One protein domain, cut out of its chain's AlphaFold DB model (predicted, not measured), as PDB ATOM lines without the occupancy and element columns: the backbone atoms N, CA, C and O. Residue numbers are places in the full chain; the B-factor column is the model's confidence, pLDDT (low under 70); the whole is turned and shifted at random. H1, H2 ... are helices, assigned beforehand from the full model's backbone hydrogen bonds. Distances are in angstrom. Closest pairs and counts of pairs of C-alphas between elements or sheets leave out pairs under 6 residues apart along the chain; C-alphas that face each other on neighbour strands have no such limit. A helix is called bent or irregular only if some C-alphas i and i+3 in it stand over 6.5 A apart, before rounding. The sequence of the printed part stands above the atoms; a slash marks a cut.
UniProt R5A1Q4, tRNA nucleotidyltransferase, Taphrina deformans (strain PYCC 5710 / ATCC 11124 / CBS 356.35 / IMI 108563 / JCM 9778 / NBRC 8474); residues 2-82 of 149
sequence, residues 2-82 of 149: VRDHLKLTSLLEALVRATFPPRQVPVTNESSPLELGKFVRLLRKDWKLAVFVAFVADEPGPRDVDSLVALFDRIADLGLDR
ATOM      1  N   VAL A   2      41.776  37.132 136.839       41.56
ATOM      2  CA  VAL A   2      40.357  37.324 136.415       41.56
ATOM      3  C   VAL A   2      39.645  38.450 137.188       41.56
ATOM      4  O   VAL A   2      38.930  39.265 136.613       41.56
ATOM      5  N   ARG A   3      39.897  38.549 138.498       36.94
ATOM      6  CA  ARG A   3      39.309  39.578 139.376       36.94
ATOM      7  C   ARG A   3      39.816  40.996 139.075       36.94
ATOM      8  O   ARG A   3      39.095  41.960 139.307       36.94
ATOM      9  N   ASP A   4      41.033  41.108 138.548       40.00
ATOM     10  CA  ASP A   4      41.645  42.386 138.165       40.00
ATOM     11  C   ASP A   4      41.127  42.849 136.799       40.00
ATOM     12  O   ASP A   4      40.881  44.037 136.618       40.00
ATOM     13  N   HIS A   5      40.856  41.906 135.886       38.75
ATOM     14  CA  HIS A   5      40.204  42.190 134.605       38.75
ATOM     15  C   HIS A   5      38.784  42.734 134.815       38.75
ATOM     16  O   HIS A   5      38.466  43.781 134.271       38.75
ATOM     17  N   LEU A   6      37.971  42.105 135.678       44.00
ATOM     18  CA  LEU A   6      36.608  42.569 135.994       44.00
ATOM     19  C   LEU A   6      36.569  43.984 136.602       44.00
ATOM     20  O   LEU A   6      35.682  44.772 136.280       44.00
ATOM     21  N   LYS A   7      37.541  44.330 137.459       50.69
ATOM     22  CA  LYS A   7      37.657  45.681 138.036       50.69
ATOM     23  C   LYS A   7      38.010  46.725 136.979       50.69
ATOM     24  O   LYS A   7      37.430  47.810 136.987       50.69
ATOM     25  N   LEU A   8      38.919  46.389 136.064       52.47
ATOM     26  CA  LEU A   8      39.285  47.242 134.936       52.47
ATOM     27  C   LEU A   8      38.076  47.529 134.042       52.47
ATOM     28  O   LEU A   8      37.842  48.690 133.721       52.47
ATOM     29  N   THR A   9      37.260  46.515 133.735       58.09
ATOM     30  CA  THR A   9      36.033  46.676 132.940       58.09
ATOM     31  C   THR A   9      35.039  47.620 133.618       58.09
ATOM     32  O   THR A   9      34.551  48.543 132.976       58.09
ATOM     33  N   SER A  10      34.809  47.467 134.930       58.91
ATOM     34  CA  SER A  10      33.877  48.327 135.680       58.91
ATOM     35  C   SER A  10      34.328  49.790 135.791       58.91
ATOM     36  O   SER A  10      33.501  50.699 135.759       58.91
ATOM     37  N   LEU A  11      35.639  50.040 135.896       59.19
ATOM     38  CA  LEU A  11      36.190  51.397 135.961       59.19
ATOM     39  C   LEU A  11      36.166  52.090 134.595       59.19
ATOM     40  O   LEU A  11      35.855  53.276 134.526       59.19
ATOM     41  N   LEU A  12      36.457  51.356 133.516       61.44
ATOM     42  CA  LEU A  12      36.340  51.857 132.143       61.44
ATOM     43  C   LEU A  12      34.886  52.181 131.800       61.44
ATOM     44  O   LEU A  12      34.606  53.252 131.271       61.44
ATOM     45  N   GLU A  13      33.959  51.298 132.166       58.88
ATOM     46  CA  GLU A  13      32.528  51.516 131.979       58.88
ATOM     47  C   GLU A  13      32.034  52.755 132.744       58.88
ATOM     48  O   GLU A  13      31.356  53.607 132.170       58.88
ATOM     49  N   ALA A  14      32.419  52.909 134.015       62.44
ATOM     50  CA  ALA A  14      32.057  54.072 134.822       62.44
ATOM     51  C   ALA A  14      32.657  55.380 134.273       62.44
ATOM     52  O   ALA A  14      31.961  56.395 134.207       62.44
ATOM     53  N   LEU A  15      33.922  55.356 133.836       62.44
ATOM     54  CA  LEU A  15      34.587  56.507 133.225       62.44
ATOM     55  C   LEU A  15      33.888  56.919 131.926       62.44
ATOM     56  O   LEU A  15      33.668  58.104 131.698       62.44
ATOM     57  N   VAL A  16      33.490  55.960 131.092       58.28
ATOM     58  CA  VAL A  16      32.811  56.242 129.823       58.28
ATOM     59  C   VAL A  16      31.381  56.705 130.047       58.28
ATOM     60  O   VAL A  16      31.012  57.694 129.435       58.28
ATOM     61  N   ARG A  17      30.602  56.112 130.961       60.38
ATOM     62  CA  ARG A  17      29.268  56.642 131.317       60.38
ATOM     63  C   ARG A  17      29.340  58.079 131.851       60.38
ATOM     64  O   ARG A  17      28.414  58.857 131.641       60.38
ATOM     65  N   ALA A  18      30.432  58.433 132.534       60.19
ATOM     66  CA  ALA A  18      30.687  59.795 133.000       60.19
ATOM     67  C   ALA A  18      31.181  60.741 131.885       60.19
ATOM     68  O   ALA A  18      30.921  61.940 131.947       60.19
ATOM     69  N   THR A  19      31.883  60.218 130.873       57.88
ATOM     70  CA  THR A  19      32.486  61.005 129.775       57.88
ATOM     71  C   THR A  19      31.553  61.139 128.565       57.88
ATOM     72  O   THR A  19      31.603  62.135 127.847       57.88
ATOM     73  N   PHE A  20      30.672  60.163 128.359       55.88
ATOM     74  CA  PHE A  20      29.747  60.045 127.238       55.88
ATOM     75  C   PHE A  20      28.347  59.771 127.805       55.88
ATOM     76  O   PHE A  20      28.088  58.666 128.290       55.88
ATOM     77  N   PRO A  21      27.443  60.767 127.819       51.22
ATOM     78  CA  PRO A  21      26.139  60.610 128.441       51.22
ATOM     79  C   PRO A  21      25.355  59.474 127.759       51.22
ATOM     80  O   PRO A  21      25.243  59.460 126.531       51.22
ATOM     81  N   PRO A  22      24.788  58.528 128.530       48.53
ATOM     82  CA  PRO A  22      23.965  57.464 127.982       48.53
ATOM     83  C   PRO A  22      22.670  58.098 127.483       48.53
ATOM     84  O   PRO A  22      21.864  58.535 128.299       48.53
ATOM     85  N   ARG A  23      22.525  58.205 126.158       51.81
ATOM     86  CA  ARG A  23      21.308  58.488 125.365       51.81
ATOM     87  C   ARG A  23      21.665  59.410 124.211       51.81
ATOM     88  O   ARG A  23      21.308  60.582 124.226       51.81
ATOM     89  N   GLN A  24      22.300  58.868 123.185       53.72
ATOM     90  CA  GLN A  24      21.996  59.277 121.818       53.72
ATOM     91  C   GLN A  24      21.911  57.988 121.005       53.72
ATOM     92  O   GLN A  24      22.731  57.097 121.206       53.72
ATOM     93  N   VAL A  25      20.818  57.868 120.249       51.72
ATOM     94  CA  VAL A  25      20.334  56.722 119.458       51.72
ATOM     95  C   VAL A  25      21.449  55.743 119.056       51.72
ATOM     96  O   VAL A  25      22.471  56.212 118.552       51.72
ATOM     97  N   PRO A  26      21.280  54.415 119.244       64.56
ATOM     98  CA  PRO A  26      22.297  53.463 118.824       64.56
ATOM     99  C   PRO A  26      22.423  53.567 117.308       64.56
ATOM    100  O   PRO A  26      21.523  53.163 116.572       64.56
ATOM    101  N   VAL A  27      23.515  54.164 116.837       72.31
ATOM    102  CA  VAL A  27      23.869  54.036 115.431       72.31
ATOM    103  C   VAL A  27      24.194  52.575 115.178       72.31
ATOM    104  O   VAL A  27      24.935  51.941 115.930       72.31
ATOM    105  N   THR A  28      23.599  52.031 114.133       82.31
ATOM    106  CA  THR A  28      23.795  50.647 113.722       82.31
ATOM    107  C   THR A  28      24.406  50.625 112.333       82.31
ATOM    108  O   THR A  28      24.531  51.649 111.655       82.31
ATOM    109  N   ASN A  29      24.744  49.426 111.866       82.81
ATOM    110  CA  ASN A  29      25.178  49.236 110.491       82.81
ATOM    111  C   ASN A  29      24.080  49.552 109.453       82.81
ATOM    112  O   ASN A  29      24.366  49.539 108.262       82.81
ATOM    113  N   GLU A  30      22.856  49.887 109.869       85.69
ATOM    114  CA  GLU A  30      21.751  50.301 108.993       85.69
ATOM    115  C   GLU A  30      21.532  51.824 108.983       85.69
ATOM    116  O   GLU A  30      20.856  52.339 108.095       85.69
ATOM    117  N   SER A  31      22.136  52.567 109.920       90.06
ATOM    118  CA  SER A  31      21.986  54.026 110.015       90.06
ATOM    119  C   SER A  31      22.426  54.738 108.734       90.06
ATOM    120  O   SER A  31      23.322  54.283 108.024       90.06
ATOM    121  N   SER A  32      21.820  55.873 108.414       92.50
ATOM    122  CA  SER A  32      22.212  56.690 107.263       92.50
ATOM    123  C   SER A  32      23.645  57.244 107.404       92.50
ATOM    124  O   SER A  32      24.142  57.399 108.525       92.50
ATOM    125  N   PRO A  33      24.328  57.608 106.297       93.62
ATOM    126  CA  PRO A  33      25.640  58.262 106.356       93.62
ATOM    127  C   PRO A  33      25.644  59.525 107.226       93.62
ATOM    128  O   PRO A  33      26.598  59.770 107.965       93.62
ATOM    129  N   LEU A  34      24.551  60.295 107.195       93.56
ATOM    130  CA  LEU A  34      24.384  61.485 108.022       93.56
ATOM    131  C   LEU A  34      24.366  61.150 109.517       93.56
ATOM    132  O   LEU A  34      25.062  61.802 110.295       93.56
ATOM    133  N   GLU A  35      23.610  60.131 109.924       91.31
ATOM    134  CA  GLU A  35      23.560  59.681 111.320       91.31
ATOM    135  C   GLU A  35      24.928  59.184 111.799       91.31
ATOM    136  O   GLU A  35      25.385  59.588 112.870       91.31
ATOM    137  N   LEU A  36      25.623  58.392 110.979       92.38
ATOM    138  CA  LEU A  36      26.974  57.909 111.279       92.38
ATOM    139  C   LEU A  36      27.982  59.060 111.398       92.38
ATOM    140  O   LEU A  36      28.772  59.109 112.343       92.38
ATOM    141  N   GLY A  37      27.941  60.026 110.479       92.94
ATOM    142  CA  GLY A  37      28.837  61.179 110.502       92.94
ATOM    143  C   GLY A  37      28.585  62.092 111.703       92.94
ATOM    144  O   GLY A  37      29.536  62.498 112.375       92.94
ATOM    145  N   LYS A  38      27.313  62.365 112.034       90.88
ATOM    146  CA  LYS A  38      26.920  63.109 113.247       90.88
ATOM    147  C   LYS A  38      27.411  62.425 114.511       90.88
ATOM    148  O   LYS A  38      27.952  63.081 115.401       90.88
ATOM    149  N   PHE A  39      27.266  61.108 114.566       88.69
ATOM    150  CA  PHE A  39      27.726  60.306 115.683       88.69
ATOM    151  C   PHE A  39      29.245  60.405 115.884       88.69
ATOM    152  O   PHE A  39      29.704  60.732 116.981       88.69
ATOM    153  N   VAL A  40      30.038  60.230 114.820       91.25
ATOM    154  CA  VAL A  40      31.499  60.401 114.894       91.25
ATOM    155  C   VAL A  40      31.870  61.830 115.312       91.25
ATOM    156  O   VAL A  40      32.777  62.024 116.123       91.25
ATOM    157  N   ARG A  41      31.163  62.851 114.813       89.62
ATOM    158  CA  ARG A  41      31.397  64.256 115.190       89.62
ATOM    159  C   ARG A  41      31.140  64.532 116.662       89.62
ATOM    160  O   ARG A  41      31.960  65.189 117.307       89.62
ATOM    161  N   LEU A  42      30.035  64.016 117.189       86.00
ATOM    162  CA  LEU A  42      29.658  64.160 118.590       86.00
ATOM    163  C   LEU A  42      30.741  63.600 119.517       86.00
ATOM    164  O   LEU A  42      31.150  64.263 120.471       86.00
ATOM    165  N   LEU A  43      31.218  62.392 119.214       84.31
ATOM    166  CA  LEU A  43      32.170  61.656 120.048       84.31
ATOM    167  C   LEU A  43      33.639  61.998 119.761       84.31
ATOM    168  O   LEU A  43      34.542  61.592 120.496       84.31
ATOM    169  N   ARG A  44      33.882  62.800 118.722       86.44
ATOM    170  CA  ARG A  44      35.195  63.310 118.327       86.44
ATOM    171  C   ARG A  44      36.194  62.183 118.040       86.44
ATOM    172  O   ARG A  44      35.839  61.117 117.553       86.44
ATOM    173  N   LYS A  45      37.473  62.426 118.330       86.12
ATOM    174  CA  LYS A  45      38.578  61.474 118.145       86.12
ATOM    175  C   LYS A  45      38.397  60.150 118.908       86.12
ATOM    176  O   LYS A  45      39.025  59.166 118.537       86.12
ATOM    177  N   ASP A  46      37.562  60.130 119.947       81.88
ATOM    178  CA  ASP A  46      37.408  58.995 120.863       81.88
ATOM    179  C   ASP A  46      36.194  58.111 120.507       81.88
ATOM    180  O   ASP A  46      35.839  57.200 121.254       81.88
ATOM    181  N   TRP A  47      35.565  58.344 119.348       85.00
ATOM    182  CA  TRP A  47      34.321  57.686 118.950       85.00
ATOM    183  C   TRP A  47      34.397  56.154 118.947       85.00
ATOM    184  O   TRP A  47      33.479  55.511 119.446       85.00
ATOM    185  N   LYS A  48      35.500  55.552 118.477       86.62
ATOM    186  CA  LYS A  48      35.668  54.083 118.473       86.62
ATOM    187  C   LYS A  48      35.649  53.502 119.881       86.62
ATOM    188  O   LYS A  48      35.016  52.477 120.120       86.62
ATOM    189  N   LEU A  49      36.329  54.170 120.815       80.62
ATOM    190  CA  LEU A  49      36.367  53.757 122.215       80.62
ATOM    191  C   LEU A  49      34.984  53.898 122.856       80.62
ATOM    192  O   LEU A  49      34.548  52.998 123.567       80.62
ATOM    193  N   ALA A  50      34.280  54.993 122.567       77.50
ATOM    194  CA  ALA A  50      32.925  55.213 123.054       77.50
ATOM    195  C   ALA A  50      31.939  54.150 122.534       77.50
ATOM    196  O   ALA A  50      31.188  53.598 123.336       77.50
ATOM    197  N   VAL A  51      31.988  53.789 121.241       79.31
ATOM    198  CA  VAL A  51      31.171  52.691 120.679       79.31
ATOM    199  C   VAL A  51      31.522  51.364 121.337       79.31
ATOM    200  O   VAL A  51      30.630  50.648 121.776       79.31
ATOM    201  N   PHE A  52      32.814  51.035 121.424       78.44
ATOM    202  CA  PHE A  52      33.265  49.777 122.012       78.44
ATOM    203  C   PHE A  52      32.772  49.624 123.450       78.44
ATOM    204  O   PHE A  52      32.297  48.563 123.841       78.44
ATOM    205  N   VAL A  53      32.855  50.688 124.248       73.56
ATOM    206  CA  VAL A  53      32.428  50.620 125.645       73.56
ATOM    207  C   VAL A  53      30.907  50.591 125.765       73.56
ATOM    208  O   VAL A  53      30.416  49.839 126.598       73.56
ATOM    209  N   ALA A  54      30.160  51.301 124.912       72.69
ATOM    210  CA  ALA A  54      28.704  51.155 124.839       72.69
ATOM    211  C   ALA A  54      28.300  49.708 124.499       72.69
ATOM    212  O   ALA A  54      27.489  49.114 125.201       72.69
ATOM    213  N   PHE A  55      28.959  49.103 123.508       75.56
ATOM    214  CA  PHE A  55      28.772  47.704 123.124       75.56
ATOM    215  C   PHE A  55      29.101  46.715 124.259       75.56
ATOM    216  O   PHE A  55      28.464  45.673 124.389       75.56
ATOM    217  N   VAL A  56      30.097  47.018 125.098       71.94
ATOM    218  CA  VAL A  56      30.448  46.185 126.263       71.94
ATOM    219  C   VAL A  56      29.480  46.384 127.440       71.94
ATOM    220  O   VAL A  56      29.289  45.437 128.208       71.94
ATOM    221  N   ALA A  57      28.914  47.588 127.587       68.75
ATOM    222  CA  ALA A  57      28.081  48.012 128.715       68.75
ATOM    223  C   ALA A  57      26.585  47.669 128.568       68.75
ATOM    224  O   ALA A  57      25.918  47.473 129.587       68.75
ATOM    225  N   ASP A  58      26.056  47.591 127.342       67.31
ATOM    226  CA  ASP A  58      24.665  47.195 127.076       67.31
ATOM    227  C   ASP A  58      24.481  45.668 127.236       67.31
ATOM    228  O   ASP A  58      24.649  44.901 126.298       67.31
ATOM    229  N   GLU A  59      24.142  45.262 128.468       53.31
ATOM    230  CA  GLU A  59      23.411  44.053 128.914       53.31
ATOM    231  C   GLU A  59      23.856  42.617 128.488       53.31
ATOM    232  O   GLU A  59      24.626  42.404 127.551       53.31
ATOM    233  N   PRO A  60      23.454  41.563 129.246       49.41
ATOM    234  CA  PRO A  60      24.029  40.220 129.143       49.41
ATOM    235  C   PRO A  60      23.407  39.431 127.981       49.41
ATOM    236  O   PRO A  60      22.576  38.547 128.178       49.41
ATOM    237  N   GLY A  61      23.821  39.745 126.757       55.12
ATOM    238  CA  GLY A  61      23.510  38.987 125.545       55.12
ATOM    239  C   GLY A  61      24.772  38.470 124.844       55.12
ATOM    240  O   GLY A  61      25.889  38.865 125.198       55.12
ATOM    241  N   PRO A  62      24.639  37.569 123.851       52.69
ATOM    242  CA  PRO A  62      25.751  37.242 122.971       52.69
ATOM    243  C   PRO A  62      26.223  38.525 122.279       52.69
ATOM    244  O   PRO A  62      25.479  39.170 121.544       52.69
ATOM    245  N   ARG A  63      27.467  38.907 122.564       67.81
ATOM    246  CA  ARG A  63      28.127  40.062 121.962       67.81
ATOM    247  C   ARG A  63      28.447  39.728 120.515       67.81
ATOM    248  O   ARG A  63      29.364  38.947 120.263       67.81
ATOM    249  N   ASP A  64      27.702  40.311 119.586       78.25
ATOM    250  CA  ASP A  64      27.974  40.167 118.161       78.25
ATOM    251  C   ASP A  64      29.102  41.118 117.737       78.25
ATOM    252  O   ASP A  64      28.892  42.273 117.365       78.25
ATOM    253  N   VAL A  65      30.334  40.628 117.878       82.88
ATOM    254  CA  VAL A  65      31.547  41.363 117.501       82.88
ATOM    255  C   VAL A  65      31.579  41.631 115.996       82.88
ATOM    256  O   VAL A  65      32.087  42.678 115.595       82.88
ATOM    257  N   ASP A  66      31.003  40.753 115.171       86.25
ATOM    258  CA  ASP A  66      30.995  40.917 113.716       86.25
ATOM    259  C   ASP A  66      30.143  42.127 113.316       86.25
ATOM    260  O   ASP A  66      30.564  42.929 112.482       86.25
ATOM    261  N   SER A  67      29.007  42.348 113.987       83.88
ATOM    262  CA  SER A  67      28.204  43.568 113.814       83.88
ATOM    263  C   SER A  67      28.962  44.850 114.190       83.88
ATOM    264  O   SER A  67      28.812  45.877 113.523       83.88
ATOM    265  N   LEU A  68      29.799  44.810 115.235       85.94
ATOM    266  CA  LEU A  68      30.631  45.952 115.633       85.94
ATOM    267  C   LEU A  68      31.728  46.244 114.598       85.94
ATOM    268  O   LEU A  68      31.962  47.405 114.259       85.94
ATOM    269  N   VAL A  69      32.386  45.201 114.091       89.94
ATOM    270  CA  VAL A  69      33.403  45.323 113.035       89.94
ATOM    271  C   VAL A  69      32.771  45.868 111.754       89.94
ATOM    272  O   VAL A  69      33.269  46.852 111.216       89.94
ATOM    273  N   ALA A  70      31.621  45.330 111.336       90.94
ATOM    274  CA  ALA A  70      30.895  45.802 110.159       90.94
ATOM    275  C   ALA A  70      30.517  47.291 110.255       90.94
ATOM    276  O   ALA A  70      30.639  48.023 109.275       90.94
ATOM    277  N   LEU A  71      30.115  47.765 111.441       90.31
ATOM    278  CA  LEU A  71      29.857  49.187 111.680       90.31
ATOM    279  C   LEU A  71      31.126  50.038 111.500       90.31
ATOM    280  O   LEU A  71      31.073  51.102 110.880       90.31
ATOM    281  N   PHE A  72      32.265  49.598 112.042       93.38
ATOM    282  CA  PHE A  72      33.531  50.323 111.908       93.38
ATOM    283  C   PHE A  72      34.024  50.371 110.464       93.38
ATOM    284  O   PHE A  72      34.422  51.446 110.007       93.38
ATOM    285  N   ASP A  73      33.951  49.248 109.756       94.88
ATOM    286  CA  ASP A  73      34.338  49.155 108.350       94.88
ATOM    287  C   ASP A  73      33.445  50.053 107.493       94.88
ATOM    288  O   ASP A  73      33.948  50.877 106.735       94.88
ATOM    289  N   ARG A  74      32.124  50.033 107.713       94.50
ATOM    290  CA  ARG A  74      31.196  50.916 106.994       94.50
ATOM    291  C   ARG A  74      31.493  52.401 107.223       94.50
ATOM    292  O   ARG A  74      31.457  53.184 106.276       94.50
ATOM    293  N   ILE A  75      31.789  52.817 108.457       94.44
ATOM    294  CA  ILE A  75      32.174  54.210 108.753       94.44
ATOM    295  C   ILE A  75      33.473  54.584 108.020       94.44
ATOM    296  O   ILE A  75      33.602  55.712 107.535       94.44
ATOM    297  N   ALA A  76      34.433  53.659 107.926       94.94
ATOM    298  CA  ALA A  76      35.681  53.873 107.205       94.94
ATOM    299  C   ALA A  76      35.468  53.954 105.683       94.94
ATOM    300  O   ALA A  76      35.974  54.890 105.062       94.94
ATOM    301  N   ASP A  77      34.670  53.053 105.108       95.12
ATOM    302  CA  ASP A  77      34.344  53.002 103.675       95.12
ATOM    303  C   ASP A  77      33.601  54.257 103.203       95.12
ATOM    304  O   ASP A  77      33.832  54.754 102.101       95.12
ATOM    305  N   LEU A  78      32.754  54.827 104.065       93.69
ATOM    306  CA  LEU A  78      32.086  56.108 103.820       93.69
ATOM    307  C   LEU A  78      33.011  57.326 104.018       93.69
ATOM    308  O   LEU A  78      32.582  58.463 103.826       93.69
ATOM    309  N   GLY A  79      34.267  57.131 104.437       93.62
ATOM    310  CA  GLY A  79      35.214  58.216 104.720       93.62
ATOM    311  C   GLY A  79      34.879  59.029 105.978       93.62
ATOM    312  O   GLY A  79      35.388  60.136 106.160       93.62
ATOM    313  N   LEU A  80      34.034  58.496 106.864       95.06
ATOM    314  CA  LEU A  80      33.494  59.201 108.030       95.06
ATOM    315  C   LEU A  80      34.338  59.028 109.301       95.06
ATOM    316  O   LEU A  80      34.084  59.716 110.286       95.06
ATOM    317  N   ASP A  81      35.385  58.195 109.284       93.44
ATOM    318  CA  ASP A  81      36.290  57.934 110.427       93.44
ATOM    319  C   ASP A  81      36.859  59.216 111.070       93.44
ATOM    320  O   ASP A  81      37.135  59.270 112.274       93.44
ATOM    321  N   ARG A  82      36.991  60.280 110.267       92.69
ATOM    322  CA  ARG A  82      37.482  61.601 110.681       92.69
ATOM    323  C   ARG A  82      36.440  62.712 110.575       92.69
ATOM    324  O   ARG A  82      36.827  63.882 110.583       92.69
TER     325      ARG A  82
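What this domain is: This is residues 2 to 82 of the 149 residues of the protein "tRNA nucleotidyltransferase" of Taphrina deformans (strain PYCC 5710 / ATCC 11124 / CBS 356.35 / IMI 108563 / JCM 9778 / NBRC 8474) (UniProt R5A1Q4). A sharply bent helix, H2, makes the middle of this small helical domain: H3 runs back alongside its second arm, H2b, and H1 crosses H2b from the other side. The first arm, H2a, turns off about perpendicular at one end of H2b and H3, while residues 2 to 8 of H1 stick out at the opposite end of the long axis. The printed part has 81 residues with three named helices in the order H1, H2, H3 and no named strand, and its class is all helix. It is compact, with a radius of gyration of the C-alphas of 13.3 A, but elongated in outline, spanning 40 by 25 by 19 A.

How they stand to each other: H2, residues 33 to 57, was assigned as one helix by its hydrogen bonds but is bent: C-alphas 42 and 45 are 9.3 A apart. Its arms are H2a, residues 33 to 42, and H2b, residues 45 to 57; their lines stand about perpendicular, at 81 degrees. H2b is itself irregular, with C-alphas 45 and 48 8.0 A apart, and its line is a rough one. H3, residues 65 to 77, only just touches H2b, with 3 pairs of C-alphas within 8 A and with its residues 68 to 72 alone; the closest C-alphas are those of Lys 48 and Phe 72, 7.9 A apart. The two run opposite ways at a shallow tilt of 19 degrees and form a helical hairpin. H1, residues 2 to 19, touches H2b with residues 12 to 16 alone, the closest C-alphas being those of Glu 13 and Val 53, 6.4 A apart. These two run opposite ways at a steep tilt of 56 degrees. H2a and H3 are close but not clearly touching, with the C-alphas of Leu 36 and Ile 75 closest at 6.9 A. H1 is apart from H3 and from H2a. Every O i to N i+4 pair is within hydrogen-bond range in H1, H2a and H3, and 8 of 9 are in H2b.

Where its parts are: H1 begins at C-alpha 2, (40.357, 37.324, 136.415), and measures 25.8 A from first to last C-alpha. H2a measures 14.2 A and H2b 20.1 A, the latter ending at C-alpha 57, (28.081, 48.012, 128.715). H3 measures 18.3 A and ends at C-alpha 77, (34.344, 53.002, 103.675).

The domain as a whole: The two C-alphas farthest apart are those of Arg 3 and Leu 34, at 41.1 A. The printed part has no cut. The link from H1 to H2, 13 residues, is long; that from H2 to H3, 7 residues, is short but not tight. Mean pLDDT of the printed part is 74.3, with residues 2 to 26 and 57 to 63 under 70.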